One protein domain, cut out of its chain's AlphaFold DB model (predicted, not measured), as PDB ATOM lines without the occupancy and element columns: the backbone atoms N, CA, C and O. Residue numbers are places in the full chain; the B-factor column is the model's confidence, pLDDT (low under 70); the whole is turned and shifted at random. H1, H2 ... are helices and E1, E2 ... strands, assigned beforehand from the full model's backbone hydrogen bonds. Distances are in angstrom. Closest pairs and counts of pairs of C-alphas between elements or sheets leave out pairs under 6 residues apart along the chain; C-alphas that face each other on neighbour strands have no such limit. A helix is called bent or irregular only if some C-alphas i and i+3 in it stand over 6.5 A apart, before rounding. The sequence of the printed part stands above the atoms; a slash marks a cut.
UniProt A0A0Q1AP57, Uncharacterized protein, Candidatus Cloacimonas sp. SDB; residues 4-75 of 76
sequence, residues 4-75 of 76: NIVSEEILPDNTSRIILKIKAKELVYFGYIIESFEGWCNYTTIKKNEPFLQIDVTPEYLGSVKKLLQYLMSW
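What this domain is: This is residues 4 to 75 of the 76 residues of an uncharacterized protein of Candidatus Cloacimonas sp. SDB (UniProt A0A0Q1AP57). A strongly twisted sheet of four antiparallel strands forms a wall, with helices H1 and H2 covering one face, both running along the strands, and the other face bare. The sheet is made of two hairpins, E1 with E2 and E3 with E4, in the order E1, E2, E4, E3. The 72 printed residues hold two named helices and four named strands, along the chain E1, E2, H1, E3, E4, H2, and the class is mixed, helices and strands. The whole is compact, with a radius of gyration of the C-alphas of 11.5 A and spans of 31 by 24 by 20 A.

How they stand to each other: E1, residues 4 to 10, is an edge strand and forms a hairpin with E2, residues 16 to 22, antiparallel at 166 degrees; N 6 and O 19 are within hydrogen-bond range at 2.8 A. On the other side of E2 is E4, residues 52 to 57, antiparallel at 153 degrees, with N 18 and O 55 2.8 A apart. E4 forms a hairpin with the other edge strand, E3, residues 41 to 45, antiparallel at 161 degrees, with N 54 and O 44 2.8 A apart. The sheet is only just strongly twisted, its C-alphas lying up to 4.3 A off the best plane. H1, residues 24 to 35, is on the sheet at a height of 9.3 A, over E4 and along it at 10 degrees on the local plane; the closest C-alphas of H1 and E3 are those of Ile 34 and Cys 41, 7.8 A apart. E2, H1 and E3 make a split strand-helix-strand unit, two strands running the same way with E4 between them in the sheet, and its crossover is right-handed. H2, residues 62 to 74, is on the same face at a height of 9.8 A, over E4 and only just over E2, where 3 of its C-alphas fall, and along E4 at 6 degrees on the local plane. These are two layers, helices on one face of a sheet. H1 and H2 are near each other, with 6 pairs of C-alphas within 10 A. Every O i to N i+4 pair is within hydrogen-bond range in H2, and 6 of 8 in H1.

Where its parts are: E1 begins at C-alpha 4 (-0.064, 80.504, 21.073) and is 18.2 A long; E2 is 18.3 A. H1 is 17.1 A and only just irregular: C-alphas 25 and 28 are 6.6 A apart. E3 is 13.6 A and E4 16.1 A. H2, 18.3 A, ends at C-alpha 74 (-10.126, 82.451, 26.338).

The domain as a whole: The two C-alphas farthest apart are those of Pro 12 and Trp 75, 33.1 A. The printed part has no cut. No link is long; E3 to E4 is short and the others are tight. The mean pLDDT of the printed part is 92.7, and one residue, Lys 48, is under 70.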
ATOM      1  N   ASN A   4      -0.483  79.458  22.005       93.81
ATOM      2  CA  ASN A   4      -0.064  80.504  21.073       93.81
ATOM      3  C   ASN A   4       0.054  79.923  19.663       93.81
ATOM      4  O   ASN A   4       0.746  78.923  19.474       93.81
ATOM      5  N   ILE A   5      -0.588  80.548  18.675       95.50
ATOM      6  CA  ILE A   5      -0.413  80.178  17.265       95.50
ATOM      7  C   ILE A   5       0.919  80.758  16.790       95.50
ATOM      8  O   ILE A   5       1.140  81.964  16.854       95.50
ATOM      9  N   VAL A   6       1.816  79.884  16.352       96.12
ATOM     10  CA  VAL A   6       3.167  80.229  15.898       96.12
ATOM     11  C   VAL A   6       3.172  80.479  14.395       96.12
ATOM     12  O   VAL A   6       3.792  81.431  13.931       96.12
ATOM     13  N   SER A   7       2.485  79.624  13.640       96.44
ATOM     14  CA  SER A   7       2.368  79.744  12.189       96.44
ATOM     15  C   SER A   7       1.131  79.018  11.673       96.44
ATOM     16  O   SER A   7       0.676  78.042  12.273       96.44
ATOM     17  N   GLU A   8       0.636  79.476  10.528       97.44
ATOM     18  CA  GLU A   8      -0.418  78.837   9.742       97.44
ATOM     19  C   GLU A   8       0.067  78.725   8.291       97.44
ATOM     20  O   GLU A   8       0.580  79.699   7.737       97.44
ATOM     21  N   GLU A   9      -0.087  77.554   7.678       97.62
ATOM     22  CA  GLU A   9       0.164  77.342   6.250       97.62
ATOM     23  C   GLU A   9      -0.957  76.507   5.622       97.62
ATOM     24  O   GLU A   9      -1.541  75.636   6.268       97.62
ATOM     25  N   ILE A  10      -1.267  76.779   4.354       97.69
ATOM     26  CA  ILE A  10      -2.168  75.944   3.554       97.69
ATOM     27  C   ILE A  10      -1.294  74.987   2.747       97.69
ATOM     28  O   ILE A  10      -0.408  75.420   2.008       97.69
ATOM     29  N   LEU A  11      -1.538  73.691   2.904       96.88
ATOM     30  CA  LEU A  11      -0.821  72.629   2.212       96.88
ATOM     31  C   LEU A  11      -1.401  72.389   0.801       96.88
ATOM     32  O   LEU A  11      -2.520  72.818   0.510       96.88
ATOM     33  N   PRO A  12      -0.673  71.694  -0.100       97.19
ATOM     34  CA  PRO A  12      -1.126  71.452  -1.477       97.19
ATOM     35  C   PRO A  12      -2.454  70.690  -1.614       97.19
ATOM     36  O   PRO A  12      -3.102  70.768  -2.652       97.19
ATOM     37  N   ASP A  13      -2.858  69.952  -0.581       95.19
ATOM     38  CA  ASP A  13      -4.127  69.222  -0.482       95.19
ATOM     39  C   ASP A  13      -5.272  70.073   0.113       95.19
ATOM     40  O   ASP A  13      -6.350  69.553   0.391       95.19
ATOM     41  N   ASN A  14      -5.055  71.384   0.285       95.00
ATOM     42  CA  ASN A  14      -5.910  72.355   0.983       95.00
ATOM     43  C   ASN A  14      -6.035  72.154   2.502       95.00
ATOM     44  O   ASN A  14      -6.749  72.916   3.159       95.00
ATOM     45  N   THR A  15      -5.329  71.188   3.087       96.88
ATOM     46  CA  THR A  15      -5.268  71.035   4.541       96.88
ATOM     47  C   THR A  15      -4.592  72.262   5.152       96.88
ATOM     48  O   THR A  15      -3.596  72.773   4.641       96.88
ATOM     49  N   SER A  16      -5.137  72.764   6.256       98.19
ATOM     50  CA  SER A  16      -4.526  73.861   7.008       98.19
ATOM     51  C   SER A  16      -3.633  73.295   8.097       98.19
ATOM     52  O   SER A  16      -4.126  72.665   9.035       98.19
ATOM     53  N   ARG A  17      -2.331  73.547   7.996       97.88
ATOM     54  CA  ARG A  17      -1.387  73.253   9.067       97.88
ATOM     55  C   ARG A  17      -1.275  74.442  10.002       97.88
ATOM     56  O   ARG A  17      -0.996  75.560   9.574       97.88
ATOM     57  N   ILE A  18      -1.431  74.182  11.291       97.56
ATOM     58  CA  ILE A  18      -1.309  75.172  12.355       97.56
ATOM     59  C   ILE A  18      -0.262  74.670  13.344       97.56
ATOM     60  O   ILE A  18      -0.363  73.559  13.869       97.56
ATOM     61  N   ILE A  19       0.746  75.496  13.616       96.62
ATOM     62  CA  ILE A  19       1.740  75.221  14.653       96.62
ATOM     63  C   ILE A  19       1.336  75.968  15.915       96.62
ATOM     64  O   ILE A  19       1.234  77.193  15.928       96.62
ATOM     65  N   LEU A  20       1.131  75.219  16.989       95.62
ATOM     66  CA  LEU A  20       0.753  75.717  18.300       95.62
ATOM     67  C   LEU A  20       1.927  75.576  19.263       95.62
ATOM     68  O   LEU A  20       2.597  74.546  19.299       95.62
ATOM     69  N   LYS A  21       2.140  76.592  20.095       94.12
ATOM     70  CA  LYS A  21       2.981  76.514  21.286       94.12
ATOM     71  C   LYS A  21       2.078  76.401  22.511       94.12
ATOM     72  O   LYS A  21       1.350  77.346  22.811       94.12
ATOM     73  N   ILE A  22       2.133  75.264  23.198       91.88
ATOM     74  CA  ILE A  22       1.268  74.908  24.335       91.88
ATOM     75  C   ILE A  22       2.145  74.452  25.494       91.88
ATOM     76  O   ILE A  22       2.962  73.550  25.318       91.88
ATOM     77  N   LYS A  23       1.984  75.023  26.695       89.25
ATOM     78  CA  LYS A  23       2.773  74.605  27.873       89.25
ATOM     79  C   LYS A  23       2.760  73.081  28.030       89.25
ATOM     80  O   LYS A  23       1.711  72.458  27.939       89.25
ATOM     81  N   ALA A  24       3.909  72.479  28.346       83.88
ATOM     82  CA  ALA A  24       4.051  71.017  28.400       83.88
ATOM     83  C   ALA A  24       3.006  70.329  29.304       83.88
ATOM     84  O   ALA A  24       2.470  69.285  28.946       83.88
ATOM     85  N   LYS A  25       2.659  70.955  30.438       86.00
ATOM     86  CA  LYS A  25       1.612  70.469  31.354       86.00
ATOM     87  C   LYS A  25       0.202  70.470  30.740       86.00
ATOM     88  O   LYS A  25      -0.645  69.709  31.172       86.00
ATOM     89  N   GLU A  26      -0.048  71.345  29.769       89.44
ATOM     90  CA  GLU A  26      -1.331  71.518  29.078       89.44
ATOM     91  C   GLU A  26      -1.407  70.702  27.783       89.44
ATOM     92  O   GLU A  26      -2.500  70.405  27.313       89.44
ATOM     93  N   LEU A  27      -0.256  70.297  27.233       88.50
ATOM     94  CA  LEU A  27      -0.154  69.544  25.984       88.50
ATOM     95  C   LEU A  27      -0.916  68.214  26.040       88.50
ATOM     96  O   LEU A  27      -1.614  67.868  25.094       88.50
ATOM     97  N   VAL A  28      -0.815  67.496  27.163       88.19
ATOM     98  CA  VAL A  28      -1.521  66.220  27.370       88.19
ATOM     99  C   VAL A  28      -3.037  66.429  27.376       88.19
ATOM    100  O   VAL A  28      -3.758  65.708  26.694       88.19
ATOM    101  N   TYR A  29      -3.527  67.450  28.086       91.19
ATOM    102  CA  TYR A  29      -4.956  67.778  28.109       91.19
ATOM    103  C   TYR A  29      -5.463  68.228  26.741       91.19
ATOM    104  O   TYR A  29      -6.546  67.830  26.327       91.19
ATOM    105  N   PHE A  30      -4.671  69.026  26.022       91.94
ATOM    106  CA  PHE A  30      -5.005  69.429  24.663       91.94
ATOM    107  C   PHE A  30      -5.106  68.220  23.727       91.94
ATOM    108  O   PHE A  30      -6.054  68.141  22.953       91.94
ATOM    109  N   GLY A  31      -4.180  67.260  23.843       90.00
ATOM    110  CA  GLY A  31      -4.237  65.987  23.121       90.00
ATOM    111  C   GLY A  31      -5.565  65.266  23.345       90.00
ATOM    112  O   GLY A  31      -6.276  65.013  22.382       90.00
ATOM    113  N   TYR A  32      -5.966  65.062  24.605       91.88
ATOM    114  CA  TYR A  32      -7.259  64.442  24.934       91.88
ATOM    115  C   TYR A  32      -8.467  65.190  24.353       91.88
ATOM    116  O   TYR A  32      -9.424  64.567  23.891       91.88
ATOM    117  N   ILE A  33      -8.441  66.526  24.378       93.25
ATOM    118  CA  ILE A  33      -9.517  67.343  23.803       93.25
ATOM    119  C   ILE A  33      -9.597  67.106  22.295       93.25
ATOM    120  O   ILE A  33     -10.683  66.853  21.791       93.25
ATOM    121  N   ILE A  34      -8.470  67.157  21.580       92.31
ATOM    122  CA  ILE A  34      -8.442  66.951  20.127       92.31
ATOM    123  C   ILE A  34      -8.821  65.518  19.744       92.31
ATOM    124  O   ILE A  34      -9.610  65.347  18.821       92.31
ATOM    125  N   GLU A  35      -8.345  64.502  20.470       91.62
ATOM    126  CA  GLU A  35      -8.741  63.100  20.252       91.62
ATOM    127  C   GLU A  35     -10.251  62.882  20.434       91.62
ATOM    128  O   GLU A  35     -10.830  62.012  19.788       91.62
ATOM    129  N   SER A  36     -10.913  63.701  21.260       93.38
ATOM    130  CA  SER A  36     -12.373  63.654  21.430       93.38
ATOM    131  C   SER A  36     -13.143  64.158  20.199       93.38
ATOM    132  O   SER A  36     -14.342  63.903  20.086       93.38
ATOM    133  N   PHE A  37     -12.479  64.861  19.276       92.00
ATOM    134  CA  PHE A  37     -13.035  65.341  18.008       92.00
ATOM    135  C   PHE A  37     -12.489  64.522  16.831       92.00
ATOM    136  O   PHE A  37     -11.868  65.056  15.908       92.00
ATOM    137  N   GLU A  38     -12.706  63.208  16.884       88.19
ATOM    138  CA  GLU A  38     -12.242  62.266  15.865       88.19
ATOM    139  C   GLU A  38     -12.588  62.746  14.441       88.19
ATOM    140  O   GLU A  38     -13.708  63.167  14.150       88.19
ATOM    141  N   GLY A  39     -11.589  62.712  13.552       89.44
ATOM    142  CA  GLY A  39     -11.724  63.116  12.151       89.44
ATOM    143  C   GLY A  39     -11.556  64.613  11.870       89.44
ATOM    144  O   GLY A  39     -11.453  64.981  10.704       89.44
ATOM    145  N   TRP A  40     -11.471  65.484  12.887       93.81
ATOM    146  CA  TRP A  40     -11.321  66.929  12.647       93.81
ATOM    147  C   TRP A  40      -9.925  67.315  12.172       93.81
ATOM    148  O   TRP A  40      -9.768  68.177  11.304       93.81
ATOM    149  N   CYS A  41      -8.902  66.713  12.767       94.12
ATOM    150  CA  CYS A  41      -7.517  66.972  12.418       94.12
ATOM    151  C   CYS A  41      -6.606  65.819  12.831       94.12
ATOM    152  O   CYS A  41      -6.930  65.018  13.707       94.12
ATOM    153  N   ASN A  42      -5.430  65.781  12.214       93.94
ATOM    154  CA  ASN A  42      -4.297  65.021  12.725       93.94
ATOM    155  C   ASN A  42      -3.432  65.942  13.580       93.94
ATOM    156  O   ASN A  42      -3.324  67.133  13.283       93.94
ATOM    157  N   TYR A  43      -2.765  65.403  14.598       93.44
ATOM    158  CA  TYR A  43      -1.794  66.172  15.368       93.44
ATOM    159  C   TYR A  43      -0.519  65.387  15.641       93.44
ATOM    160  O   TYR A  43      -0.517  64.162  15.744       93.44
ATOM    161  N   THR A  44       0.593  66.106  15.766       92.69
ATOM    162  CA  THR A  44       1.885  65.513  16.111       92.69
ATOM    163  C   THR A  44       2.785  66.508  16.830       92.69
ATOM    164  O   THR A  44       2.681  67.723  16.652       92.69
ATOM    165  N   THR A  45       3.696  65.993  17.651       91.12
ATOM    166  CA  THR A  45       4.738  66.815  18.274       91.12
ATOM    167  C   THR A  45       5.928  66.907  17.326       91.12
ATOM    168  O   THR A  45       6.528  65.902  16.955       91.12
ATOM    169  N   ILE A  46       6.279  68.125  16.915       87.25
ATOM    170  CA  ILE A  46       7.342  68.358  15.919       87.25
ATOM    171  C   ILE A  46       8.753  68.283  16.510       87.25
ATOM    172  O   ILE A  46       9.725  68.114  15.776       87.25
ATOM    173  N   LYS A  47       8.890  68.383  17.837       82.50
ATOM    174  CA  LYS A  47      10.176  68.305  18.531       82.50
ATOM    175  C   LYS A  47      10.031  67.645  19.898       82.50
ATOM    176  O   LYS A  47       9.230  68.079  20.725       82.50
ATOM    177  N   LYS A  48      10.854  66.625  20.166       68.94
ATOM    178  CA  LYS A  48      10.932  66.000  21.495       68.94
ATOM    179  C   LYS A  48      11.344  67.050  22.532       68.94
ATOM    180  O   LYS A  48      12.345  67.733  22.343       68.94
ATOM    181  N   ASN A  49      10.591  67.133  23.630       71.69
ATOM    182  CA  ASN A  49      10.795  68.043  24.769       71.69
ATOM    183  C   ASN A  49      10.529  69.534  24.514       71.69
ATOM    184  O   ASN A  49      10.749  70.336  25.422       71.69
ATOM    185  N   GLU A  50      10.027  69.923  23.339       80.44
ATOM    186  CA  GLU A  50       9.564  71.293  23.126       80.44
ATOM    187  C   GLU A  50       8.025  71.354  23.108       80.44
ATOM    188  O   GLU A  50       7.374  70.432  22.618       80.44
ATOM    189  N   PRO A  51       7.423  72.438  23.628       88.44
ATOM    190  CA  PRO A  51       5.973  72.613  23.742       88.44
ATOM    191  C   PRO A  51       5.280  72.912  22.399       88.44
ATOM    192  O   PRO A  51       4.362  73.727  22.359       88.44
ATOM    193  N   PHE A  52       5.735  72.325  21.291       92.56
ATOM    194  CA  PHE A  52       5.192  72.592  19.961       92.56
ATOM    195  C   PHE A  52       4.356  71.427  19.442       92.56
ATOM    196  O   PHE A  52       4.820  70.287  19.356       92.56
ATOM    197  N   LEU A  53       3.135  71.753  19.039       93.75
ATOM    198  CA  LEU A  53       2.176  70.839  18.450       93.75
ATOM    199  C   LEU A  53       1.846  71.313  17.042       93.75
ATOM    200  O   LEU A  53       1.481  72.467  16.838       93.75
ATOM    201  N   GLN A  54       1.963  70.418  16.079       95.69
ATOM    202  CA  GLN A  54       1.425  70.616  14.747       95.69
ATOM    203  C   GLN A  54       0.031  70.003  14.703       95.69
ATOM    204  O   GLN A  54      -0.132  68.861  15.136       95.69
ATOM    205  N   ILE A  55      -0.941  70.737  14.166       96.31
ATOM    206  CA  ILE A  55      -2.249  70.201  13.796       96.31
ATOM    207  C   ILE A  55      -2.495  70.435  12.306       96.31
ATOM    208  O   ILE A  55      -2.289  71.541  11.812       96.31
ATOM    209  N   ASP A  56      -2.940  69.398  11.611       97.12
ATOM    210  CA  ASP A  56      -3.256  69.417  10.184       97.12
ATOM    211  C   ASP A  56      -4.771  69.191  10.054       97.12
ATOM    212  O   ASP A  56      -5.281  68.120  10.394       97.12
ATOM    213  N   VAL A  57      -5.496  70.235   9.649       97.25
ATOM    214  CA  VAL A  57      -6.964  70.330   9.712       97.25
ATOM    215  C   VAL A  57      -7.558  70.327   8.309       97.25
ATOM    216  O   VAL A  57      -7.160  71.140   7.468       97.25
ATOM    217  N   THR A  58      -8.540  69.465   8.052       94.50
ATOM    218  CA  THR A  58      -9.235  69.457   6.760       94.50
ATOM    219  C   THR A  58     -10.089  70.726   6.589       94.50
ATOM    220  O   THR A  58     -10.570  71.298   7.576       94.50
ATOM    221  N   PRO A  59     -10.312  71.205   5.347       94.69
ATOM    222  CA  PRO A  59     -11.043  72.452   5.096       94.69
ATOM    223  C   PRO A  59     -12.423  72.529   5.763       94.69
ATOM    224  O   PRO A  59     -12.822  73.586   6.250       94.69
ATOM    225  N   GLU A  60     -13.139  71.404   5.808       96.69
ATOM    226  CA  GLU A  60     -14.489  71.303   6.376       96.69
ATOM    227  C   GLU A  60     -14.529  71.573   7.891       96.69
ATOM    228  O   GLU A  60     -15.512  72.123   8.392       96.69
ATOM    229  N   TYR A  61     -13.448  71.264   8.616       96.75
ATOM    230  CA  TYR A  61     -13.364  71.424  10.070       96.75
ATOM    231  C   TYR A  61     -12.544  72.637  10.513       96.75
ATOM    232  O   TYR A  61     -12.566  72.976  11.698       96.75
ATOM    233  N   LEU A  62     -11.887  73.355   9.595       96.00
ATOM    234  CA  LEU A  62     -11.055  74.518   9.923       96.00
ATOM    235  C   LEU A  62     -11.800  75.558  10.770       96.00
ATOM    236  O   LEU A  62     -11.275  76.045  11.773       96.00
ATOM    237  N   GLY A  63     -13.041  75.879  10.400       96.75
ATOM    238  CA  GLY A  63     -13.867  76.821  11.157       96.75
ATOM    239  C   GLY A  63     -14.167  76.339  12.580       96.75
ATOM    240  O   GLY A  63     -14.131  77.131  13.522       96.75
ATOM    241  N   SER A  64     -14.425  75.042  12.748       97.00
ATOM    242  CA  SER A  64     -14.703  74.423  14.046       97.00
ATOM    243  C   SER A  64     -13.457  74.376  14.928       97.00
ATOM    244  O   SER A  64     -13.516  74.779  16.089       97.00
ATOM    245  N   VAL A  65     -12.307  73.993  14.364       96.38
ATOM    246  CA  VAL A  65     -11.020  73.996  15.072       96.38
ATOM    247  C   VAL A  65     -10.626  75.411  15.493       96.38
ATOM    248  O   VAL A  65     -10.241  75.609  16.642       96.38
ATOM    249  N   LYS A  66     -10.784  76.425  14.630       95.94
ATOM    250  CA  LYS A  66     -10.488  77.821  15.003       95.94
ATOM    251  C   LYS A  66     -11.354  78.307  16.166       95.94
ATOM    252  O   LYS A  66     -10.833  78.940  17.082       95.94
ATOM    253  N   LYS A  67     -12.646  77.962  16.178       96.31
ATOM    254  CA  LYS A  67     -13.541  78.269  17.307       96.31
ATOM    255  C   LYS A  67     -13.127  77.545  18.587       96.31
ATOM    256  O   LYS A  67     -13.124  78.166  19.645       96.31
ATOM    257  N   LEU A  68     -12.752  76.268  18.495       94.94
ATOM    258  CA  LEU A  68     -12.248  75.500  19.635       94.94
ATOM    259  C   LEU A  68     -10.978  76.139  20.209       94.94
ATOM    260  O   LEU A  68     -10.920  76.398  21.406       94.94
ATOM    261  N   LEU A  69      -9.989  76.450  19.367       94.88
ATOM    262  CA  LEU A  69      -8.754  77.111  19.796       94.88
ATOM    263  C   LEU A  69      -9.043  78.451  20.469       94.88
ATOM    264  O   LEU A  69      -8.528  78.709  21.553       94.88
ATOM    265  N   GLN A  70      -9.911  79.267  19.869       95.50
ATOM    266  CA  GLN A  70     -10.319  80.546  20.442       95.50
ATOM    267  C   GLN A  70     -10.968  80.368  21.821       95.50
ATOM    268  O   GLN A  70     -10.621  81.084  22.760       95.50
ATOM    269  N   TYR A  71     -11.869  79.391  21.963       95.38
ATOM    270  CA  TYR A  71     -12.491  79.067  23.243       95.38
ATOM    271  C   TYR A  71     -11.443  78.656  24.285       95.38
ATOM    272  O   TYR A  71     -11.382  79.261  25.354       95.38
ATOM    273  N   LEU A  72     -10.560  77.710  23.953       93.25
ATOM    274  CA  LEU A  72      -9.514  77.220  24.856       93.25
ATOM    275  C   LEU A  72      -8.511  78.312  25.253       93.25
ATOM    276  O   LEU A  72      -8.058  78.319  26.396       93.25
ATOM    277  N   MET A  73      -8.180  79.241  24.353       92.38
ATOM    278  CA  MET A  73      -7.332  80.405  24.649       92.38
ATOM    279  C   MET A  73      -8.017  81.393  25.598       92.38
ATOM    280  O   MET A  73      -7.357  81.994  26.438       92.38
ATOM    281  N   SER A  74      -9.338  81.556  25.479       92.69
ATOM    282  CA  SER A  74     -10.126  82.451  26.338       92.69
ATOM    283  C   SER A  74     -10.509  81.840  27.691       92.69
ATOM    284  O   SER A  74     -10.883  82.564  28.613       92.69
ATOM    285  N   TRP A  75     -10.422  80.513  27.811       82.38
ATOM    286  CA  TRP A  75     -10.725  79.782  29.034       82.38
ATOM    287  C   TRP A  75      -9.580  79.962  30.038       82.38
ATOM    288  O   TRP A  75      -8.553  79.279  29.954       82.38
TER     289      TRP A  75